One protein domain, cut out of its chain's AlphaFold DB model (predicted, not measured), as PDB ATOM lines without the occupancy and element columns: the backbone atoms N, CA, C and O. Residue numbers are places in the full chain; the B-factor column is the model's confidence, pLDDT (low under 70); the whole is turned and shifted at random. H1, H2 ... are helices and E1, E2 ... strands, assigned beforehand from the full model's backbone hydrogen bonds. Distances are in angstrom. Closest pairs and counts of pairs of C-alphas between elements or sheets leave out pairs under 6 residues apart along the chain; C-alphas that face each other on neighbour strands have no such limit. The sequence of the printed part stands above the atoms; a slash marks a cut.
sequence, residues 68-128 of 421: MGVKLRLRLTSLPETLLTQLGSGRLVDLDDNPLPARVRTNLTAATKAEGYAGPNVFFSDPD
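Overview. This is residues 68 to 128 of the 421 residues of the protein "NEL domain-containing protein" of Bradyrhizobium sp. Leo170 (UniProt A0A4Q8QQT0). There is little regular structure here: a small sheet of three short parallel strands, in the order E1 E2 E3, with helix H2 beyond its E3 edge and tiny H1 grazing it. The 61 printed residues, with 24 in named elements, run E1 H1 E2 H2 E3, mixed in class. The whole is compact, radius of gyration of the C-alphas 11.0 A, spanning 29 by 24 by 20 A.

Along the chain. Find C-alpha 69 at (6.225, 3.604, -49.047), where E1, residues 69 to 71, begins. E2 is residues 92 to 94; E3, residues 121 to 123, ends at (-2.835, 5.496, -49.263). H2, residues 102 to 112, runs 14.9 A; H1 is residues 83 to 86.

Arrangement. Look at N 70 and O 92, 3.0 A, between E1 and E2, and N 93 and O 121, 2.8 A, between E2 and E3, within hydrogen-bond range. E1, H1, E2 and E2, H2, E3 are strand-helix-strand units, parallel neighbours with a helix between, their crossovers right-handed. H2 only grazes the sheet; its closest C-alphas to E3 are Thr 112 and Val 122, 7.6 A. H1 and H2 are only just apart, 8.0 A. In H2 every O i to N i+4 pair is within hydrogen-bond range; H1 is too short for one.

Size, cuts and confidence. The printed part has no cut; the E1 to H1 link is long. Residues 68 to 75, 77, 99 and 126 to 128 have pLDDT under 70.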
ATOM      1  N   MET A  68       9.313   3.832 -52.366       41.94
ATOM      2  CA  MET A  68       9.436   3.112 -51.100       41.94
ATOM      3  C   MET A  68       8.442   3.749 -50.118       41.94
ATOM      4  O   MET A  68       8.728   4.807 -49.558       41.94
ATOM      5  N   GLY A  69       7.250   3.162 -49.995       51.28
ATOM      6  CA  GLY A  69       6.225   3.604 -49.047       51.28
ATOM      7  C   GLY A  69       6.523   3.172 -47.615       51.28
ATOM      8  O   GLY A  69       7.156   2.138 -47.391       51.28
ATOM      9  N   VAL A  70       6.080   3.965 -46.640       59.97
ATOM     10  CA  VAL A  70       6.072   3.567 -45.227       59.97
ATOM     11  C   VAL A  70       4.682   3.048 -44.899       59.97
ATOM     12  O   VAL A  70       3.745   3.838 -44.878       59.97
ATOM     13  N   LYS A  71       4.566   1.738 -44.652       63.91
ATOM     14  CA  LYS A  71       3.337   1.132 -44.137       63.91
ATOM     15  C   LYS A  71       3.292   1.258 -42.620       63.91
ATOM     16  O   LYS A  71       4.198   0.779 -41.934       63.91
ATOM     17  N   LEU A  72       2.251   1.904 -42.116       61.97
ATOM     18  CA  LEU A  72       2.019   2.166 -40.704       61.97
ATOM     19  C   LEU A  72       0.827   1.313 -40.278       61.97
ATOM     20  O   LEU A  72      -0.286   1.591 -40.681       61.97
ATOM     21  N   ARG A  73       1.055   0.257 -39.494       57.44
ATOM     22  CA  ARG A  73      -0.008  -0.598 -38.932       57.44
ATOM     23  C   ARG A  73       0.028  -0.492 -37.415       57.44
ATOM     24  O   ARG A  73       0.603  -1.359 -36.760       57.44
ATOM     25  N   LEU A  74      -0.481   0.615 -36.879       64.44
ATOM     26  CA  LEU A  74      -0.334   0.968 -35.460       64.44
ATOM     27  C   LEU A  74      -1.676   1.222 -34.758       64.44
ATOM     28  O   LEU A  74      -1.674   1.774 -33.666       64.44
ATOM     29  N   ARG A  75      -2.802   0.817 -35.367       65.25
ATOM     30  CA  ARG A  75      -4.157   1.146 -34.894       65.25
ATOM     31  C   ARG A  75      -4.333   2.654 -34.648       65.25
ATOM     32  O   ARG A  75      -4.836   3.069 -33.616       65.25
ATOM     33  N   LEU A  76      -3.866   3.468 -35.593       71.62
ATOM     34  CA  LEU A  76      -3.929   4.925 -35.476       71.62
ATOM     35  C   LEU A  76      -5.368   5.429 -35.627       71.62
ATOM     36  O   LEU A  76      -6.031   5.115 -36.613       71.62
ATOM     37  N   THR A  77      -5.784   6.258 -34.681       69.75
ATOM     38  CA  THR A  77      -7.022   7.058 -34.670       69.75
ATOM     39  C   THR A  77      -6.742   8.521 -35.024       69.75
ATOM     40  O   THR A  77      -7.532   9.162 -35.711       69.75
ATOM     41  N   SER A  78      -5.554   9.014 -34.670       75.44
ATOM     42  CA  SER A  78      -5.048  10.343 -35.027       75.44
ATOM     43  C   SER A  78      -3.757  10.284 -35.831       75.44
ATOM     44  O   SER A  78      -2.959   9.345 -35.732       75.44
ATOM     45  N   LEU A  79      -3.501  11.348 -36.589       79.19
ATOM     46  CA  LEU A  79      -2.262  11.556 -37.326       79.19
ATOM     47  C   LEU A  79      -1.626  12.896 -36.947       79.19
ATOM     48  O   LEU A  79      -2.306  13.814 -36.491       79.19
ATOM     49  N   PRO A  80      -0.310  13.060 -37.163       79.50
ATOM     50  CA  PRO A  80       0.311  14.354 -36.961       79.50
ATOM     51  C   PRO A  80      -0.283  15.400 -37.908       79.50
ATOM     52  O   PRO A  80      -0.261  15.191 -39.118       79.50
ATOM     53  N   GLU A  81      -0.684  16.563 -37.400       83.81
ATOM     54  CA  GLU A  81      -1.149  17.691 -38.222       83.81
ATOM     55  C   GLU A  81      -0.111  18.110 -39.268       83.81
ATOM     56  O   GLU A  81      -0.407  18.505 -40.393       83.81
ATOM     57  N   THR A  82       1.163  17.935 -38.932       82.44
ATOM     58  CA  THR A  82       2.269  18.250 -39.829       82.44
ATOM     59  C   THR A  82       2.565  17.161 -40.866       82.44
ATOM     60  O   THR A  82       3.512  17.310 -41.639       82.44
ATOM     61  N   LEU A  83       1.826  16.044 -40.880       82.94
ATOM     62  CA  LEU A  83       2.078  14.898 -41.768       82.94
ATOM     63  C   LEU A  83       2.094  15.320 -43.240       82.94
ATOM     64  O   LEU A  83       3.003  14.944 -43.983       82.94
ATOM     65  N   LEU A  84       1.108  16.123 -43.641       85.56
ATOM     66  CA  LEU A  84       0.911  16.530 -45.031       85.56
ATOM     67  C   LEU A  84       1.869  17.643 -45.476       85.56
ATOM     68  O   LEU A  84       2.119  17.793 -46.667       85.56
ATOM     69  N   THR A  85       2.436  18.404 -44.537       84.44
ATOM     70  CA  THR A  85       3.282  19.575 -44.833       84.44
ATOM     71  C   THR A  85       4.776  19.301 -44.665       84.44
ATOM     72  O   THR A  85       5.596  19.872 -45.381       84.44
ATOM     73  N   GLN A  86       5.169  18.407 -43.751       81.12
ATOM     74  CA  GLN A  86       6.583  18.073 -43.515       81.12
ATOM     75  C   GLN A  86       7.134  16.999 -44.458       81.12
ATOM     76  O   GLN A  86       8.354  16.798 -44.534       81.12
ATOM     77  N   LEU A  87       6.262  16.259 -45.139       78.81
ATOM     78  CA  LEU A  87       6.641  15.235 -46.103       78.81
ATOM     79  C   LEU A  87       6.427  15.787 -47.518       78.81
ATOM     80  O   LEU A  87       5.391  16.361 -47.808       78.81
ATOM     81  N   GLY A  88       7.411  15.627 -48.405       75.06
ATOM     82  CA  GLY A  88       7.269  16.058 -49.802       75.06
ATOM     83  C   GLY A  88       6.597  15.004 -50.692       75.06
ATOM     84  O   GLY A  88       6.634  13.812 -50.375       75.06
ATOM     85  N   SER A  89       6.108  15.435 -51.857       79.62
ATOM     86  CA  SER A  89       5.407  14.639 -52.891       79.62
ATOM     87  C   SER A  89       6.092  13.368 -53.398       79.62
ATOM     88  O   SER A  89       5.447  12.482 -53.952       79.62
ATOM     89  N   GLY A  90       7.396  13.217 -53.169       73.50
ATOM     90  CA  GLY A  90       8.129  11.990 -53.488       73.50
ATOM     91  C   GLY A  90       7.945  10.843 -52.486       73.50
ATOM     92  O   GLY A  90       8.589   9.805 -52.653       73.50
ATOM     93  N   ARG A  91       7.156  11.022 -51.417       79.25
ATOM     94  CA  ARG A  91       6.948  10.012 -50.365       79.25
ATOM     95  C   ARG A  91       5.571   9.377 -50.469       79.25
ATOM     96  O   ARG A  91       4.604  10.069 -50.748       79.25
ATOM     97  N   LEU A  92       5.511   8.075 -50.207       80.69
ATOM     98  CA  LEU A  92       4.272   7.318 -50.059       80.69
ATOM     99  C   LEU A  92       4.085   6.968 -48.576       80.69
ATOM    100  O   LEU A  92       4.993   6.414 -47.949       80.69
ATOM    101  N   VAL A  93       2.927   7.307 -48.026       82.62
ATOM    102  CA  VAL A  93       2.494   6.971 -46.666       82.62
ATOM    103  C   VAL A  93       1.313   6.023 -46.801       82.62
ATOM    104  O   VAL A  93       0.283   6.405 -47.339       82.62
ATOM    105  N   ASP A  94       1.481   4.785 -46.355       81.75
ATOM    106  CA  ASP A  94       0.444   3.756 -46.367       81.75
ATOM    107  C   ASP A  94      -0.118   3.630 -44.942       81.75
ATOM    108  O   ASP A  94       0.569   3.176 -44.023       81.75
ATOM    109  N   LEU A  95      -1.342   4.126 -44.773       81.81
ATOM    110  CA  LEU A  95      -2.141   4.140 -43.548       81.81
ATOM    111  C   LEU A  95      -3.217   3.046 -43.557       81.81
ATOM    112  O   LEU A  95      -4.112   3.062 -42.712       81.81
ATOM    113  N   ASP A  96      -3.149   2.112 -44.500       78.75
ATOM    114  CA  ASP A  96      -4.081   1.000 -44.587       78.75
ATOM    115  C   ASP A  96      -4.005   0.116 -43.330       78.75
ATOM    116  O   ASP A  96      -2.939  -0.041 -42.723       78.75
ATOM    117  N   ASP A  97      -5.136  -0.475 -42.947       72.12
ATOM    118  CA  ASP A  97      -5.315  -1.231 -41.697       72.12
ATOM    119  C   ASP A  97      -5.197  -0.398 -40.390       72.12
ATOM    120  O   ASP A  97      -4.848  -0.943 -39.337       72.12
ATOM    121  N   ASN A  98      -5.485   0.912 -40.420       72.56
ATOM    122  CA  ASN A  98      -5.705   1.717 -39.207       72.56
ATOM    123  C   ASN A  98      -7.188   2.109 -39.057       72.56
ATOM    124  O   ASN A  98      -7.815   2.463 -40.057       72.56
ATOM    125  N   PRO A  99      -7.746   2.104 -37.832       69.69
ATOM    126  CA  PRO A  99      -9.114   2.522 -37.538       69.69
ATOM    127  C   PRO A  99      -9.226   4.057 -37.492       69.69
ATOM    128  O   PRO A  99      -9.641   4.633 -36.493       69.69
ATOM    129  N   LEU A 100      -8.832   4.739 -38.570       74.06
ATOM    130  CA  LEU A 100      -8.963   6.195 -38.663       74.06
ATOM    131  C   LEU A 100     -10.454   6.570 -38.662       74.06
ATOM    132  O   LEU A 100     -11.176   6.013 -39.490       74.06
ATOM    133  N   PRO A 101     -10.924   7.521 -37.833       71.81
ATOM    134  CA  PRO A 101     -12.300   8.024 -37.880       71.81
ATOM    135  C   PRO A 101     -12.645   8.607 -39.257       71.81
ATOM    136  O   PRO A 101     -11.760   9.145 -39.936       71.81
ATOM    137  N   ALA A 102     -13.906   8.544 -39.696       74.81
ATOM    138  CA  ALA A 102     -14.298   9.050 -41.013       74.81
ATOM    139  C   ALA A 102     -14.016  10.543 -41.151       74.81
ATOM    140  O   ALA A 102     -13.527  10.933 -42.200       74.81
ATOM    141  N   ARG A 103     -14.150  11.363 -40.106       78.25
ATOM    142  CA  ARG A 103     -13.744  12.775 -40.109       78.25
ATOM    143  C   ARG A 103     -12.282  12.924 -40.522       78.25
ATOM    144  O   ARG A 103     -11.975  13.732 -41.396       78.25
ATOM    145  N   VAL A 104     -11.384  12.126 -39.943       80.75
ATOM    146  CA  VAL A 104      -9.955  12.140 -40.295       80.75
ATOM    147  C   VAL A 104      -9.761  11.672 -41.740       80.75
ATOM    148  O   VAL A 104      -9.028  12.317 -42.489       80.75
ATOM    149  N   ARG A 105     -10.463  10.620 -42.188       84.81
ATOM    150  CA  ARG A 105     -10.410  10.135 -43.586       84.81
ATOM    151  C   ARG A 105     -10.946  11.159 -44.597       84.81
ATOM    152  O   ARG A 105     -10.317  11.393 -45.632       84.81
ATOM    153  N   THR A 106     -12.066  11.809 -44.300       85.38
ATOM    154  CA  THR A 106     -12.682  12.875 -45.096       85.38
ATOM    155  C   THR A 106     -11.741  14.067 -45.193       85.38
ATOM    156  O   THR A 106     -11.477  14.544 -46.297       85.38
ATOM    157  N   ASN A 107     -11.161  14.499 -44.072       87.81
ATOM    158  CA  ASN A 107     -10.213  15.610 -44.041       87.81
ATOM    159  C   ASN A 107      -8.917  15.281 -44.794       87.81
ATOM    160  O   ASN A 107      -8.444  16.104 -45.577       87.81
ATOM    161  N   LEU A 108      -8.374  14.068 -44.639       89.25
ATOM    162  CA  LEU A 108      -7.236  13.578 -45.431       89.25
ATOM    163  C   LEU A 108      -7.553  13.578 -46.928       89.25
ATOM    164  O   LEU A 108      -6.749  14.045 -47.737       89.25
ATOM    165  N   THR A 109      -8.729  13.081 -47.308       90.00
ATOM    166  CA  THR A 109      -9.184  13.049 -48.705       90.00
ATOM    167  C   THR A 109      -9.289  14.457 -49.278       90.00
ATOM    168  O   THR A 109      -8.793  14.713 -50.374       90.00
ATOM    169  N   ALA A 110      -9.911  15.378 -48.544       90.56
ATOM    170  CA  ALA A 110     -10.063  16.764 -48.963       90.56
ATOM    171  C   ALA A 110      -8.701  17.459 -49.103       90.56
ATOM    172  O   ALA A 110      -8.431  18.085 -50.127       90.56
ATOM    173  N   ALA A 111      -7.813  17.291 -48.118       90.25
ATOM    174  CA  ALA A 111      -6.495  17.919 -48.109       90.25
ATOM    175  C   ALA A 111      -5.575  17.397 -49.226       90.25
ATOM    176  O   ALA A 111      -4.867  18.179 -49.855       90.25
ATOM    177  N   THR A 112      -5.600  16.091 -49.506       89.38
ATOM    178  CA  THR A 112      -4.773  15.477 -50.566       89.38
ATOM    179  C   THR A 112      -5.284  15.764 -51.979       89.38
ATOM    180  O   THR A 112      -4.507  15.699 -52.931       89.38
ATOM    181  N   LYS A 113      -6.570  16.107 -52.130       89.25
ATOM    182  CA  LYS A 113      -7.191  16.510 -53.405       89.25
ATOM    183  C   LYS A 113      -7.198  18.027 -53.634       89.25
ATOM    184  O   LYS A 113      -7.642  18.464 -54.694       89.25
ATOM    185  N   ALA A 114      -6.739  18.819 -52.666       90.69
ATOM    186  CA  ALA A 114      -6.708  20.271 -52.773       90.69
ATOM    187  C   ALA A 114      -5.781  20.741 -53.908       90.69
ATOM    188  O   ALA A 114      -4.723  20.158 -54.166       90.69
ATOM    189  N   GLU A 115      -6.165  21.825 -54.583       90.38
ATOM    190  CA  GLU A 115      -5.342  22.425 -55.632       90.38
ATOM    191  C   GLU A 115      -4.005  22.914 -55.052       90.38
ATOM    192  O   GLU A 115      -3.954  23.537 -53.993       90.38
ATOM    193  N   GLY A 116      -2.898  22.605 -55.732       86.31
ATOM    194  CA  GLY A 116      -1.558  22.968 -55.265       86.31
ATOM    195  C   GLY A 116      -1.000  22.086 -54.142       86.31
ATOM    196  O   GLY A 116       0.060  22.404 -53.600       86.31
ATOM    197  N   TYR A 117      -1.657  20.970 -53.802       90.12
ATOM    198  CA  TYR A 117      -1.126  20.003 -52.844       90.12
ATOM    199  C   TYR A 117       0.265  19.486 -53.263       90.12
ATOM    200  O   TYR A 117       0.448  18.909 -54.335       90.12
ATOM    201  N   ALA A 118       1.256  19.685 -52.388       87.50
ATOM    202  CA  ALA A 118       2.654  19.287 -52.596       87.50
ATOM    203  C   ALA A 118       3.169  18.286 -51.537       87.50
ATOM    204  O   ALA A 118       4.370  17.988 -51.483       87.50
ATOM    205  N   GLY A 119       2.259  17.789 -50.694       86.44
ATOM    206  CA  GLY A 119       2.528  16.821 -49.633       86.44
ATOM    207  C   GLY A 119       2.714  15.387 -50.148       86.44
ATOM    208  O   GLY A 119       2.744  15.168 -51.358       86.44
ATOM    209  N   PRO A 120       2.858  14.385 -49.262       87.19
ATOM    210  CA  PRO A 120       3.096  12.994 -49.647       87.19
ATOM    211  C   PRO A 120       1.893  12.360 -50.367       87.19
ATOM    212  O   PRO A 120       0.749  12.763 -50.175       87.19
ATOM    213  N   ASN A 121       2.129  11.290 -51.122       84.62
ATOM    214  CA  ASN A 121       1.055  10.398 -51.557       84.62
ATOM    215  C   ASN A 121       0.578   9.596 -50.344       84.62
ATOM    216  O   ASN A 121       1.387   8.911 -49.717       84.62
ATOM    217  N   VAL A 122      -0.704   9.683 -50.003       86.56
ATOM    218  CA  VAL A 122      -1.284   8.963 -48.864       86.56
ATOM    219  C   VAL A 122      -2.208   7.876 -49.396       86.56
ATOM    220  O   VAL A 122      -3.080   8.154 -50.215       86.56
ATOM    221  N   PHE A 123      -1.994   6.643 -48.953       84.00
ATOM    222  CA  PHE A 123      -2.835   5.496 -49.263       84.00
ATOM    223  C   PHE A 123      -3.541   5.040 -47.989       84.00
ATOM    224  O   PHE A 123      -2.887   4.795 -46.979       84.00
ATOM    225  N   PHE A 124      -4.860   4.940 -48.040       83.62
ATOM    226  CA  PHE A 124      -5.702   4.312 -47.029       83.62
ATOM    227  C   PHE A 124      -6.926   3.756 -47.746       83.62
ATOM    228  O   PHE A 124      -7.383   4.345 -48.729       83.62
ATOM    229  N   SER A 125      -7.432   2.623 -47.280       74.81
ATOM    230  CA  SER A 125      -8.715   2.117 -47.749       74.81
ATOM    231  C   SER A 125      -9.827   2.803 -46.970       74.81
ATOM    232  O   SER A 125      -9.710   2.982 -45.754       74.81
ATOM    233  N   ASP A 126     -10.917   3.156 -47.652       64.31
ATOM    234  CA  ASP A 126     -12.175   3.254 -46.930       64.31
ATOM    235  C   ASP A 126     -12.528   1.833 -46.490       64.31
ATOM    236  O   ASP A 126     -12.499   0.911 -47.315       64.31
ATOM    237  N   PRO A 127     -12.766   1.612 -45.193       57.88
ATOM    238  CA  PRO A 127     -13.278   0.329 -44.762       57.88
ATOM    239  C   PRO A 127     -14.595   0.072 -45.495       57.88
ATOM    240  O   PRO A 127     -15.355   1.008 -45.743       57.88
ATOM    241  N   ASP A 128     -14.863  -1.186 -45.856       49.06
ATOM    242  CA  ASP A 128     -16.185  -1.576 -46.346       49.06
ATOM    243  C   ASP A 128     -17.214  -1.080 -45.320       49.06
ATOM    244  O   ASP A 128     -17.310  -1.639 -44.223       49.06
TER     245      ASP A 128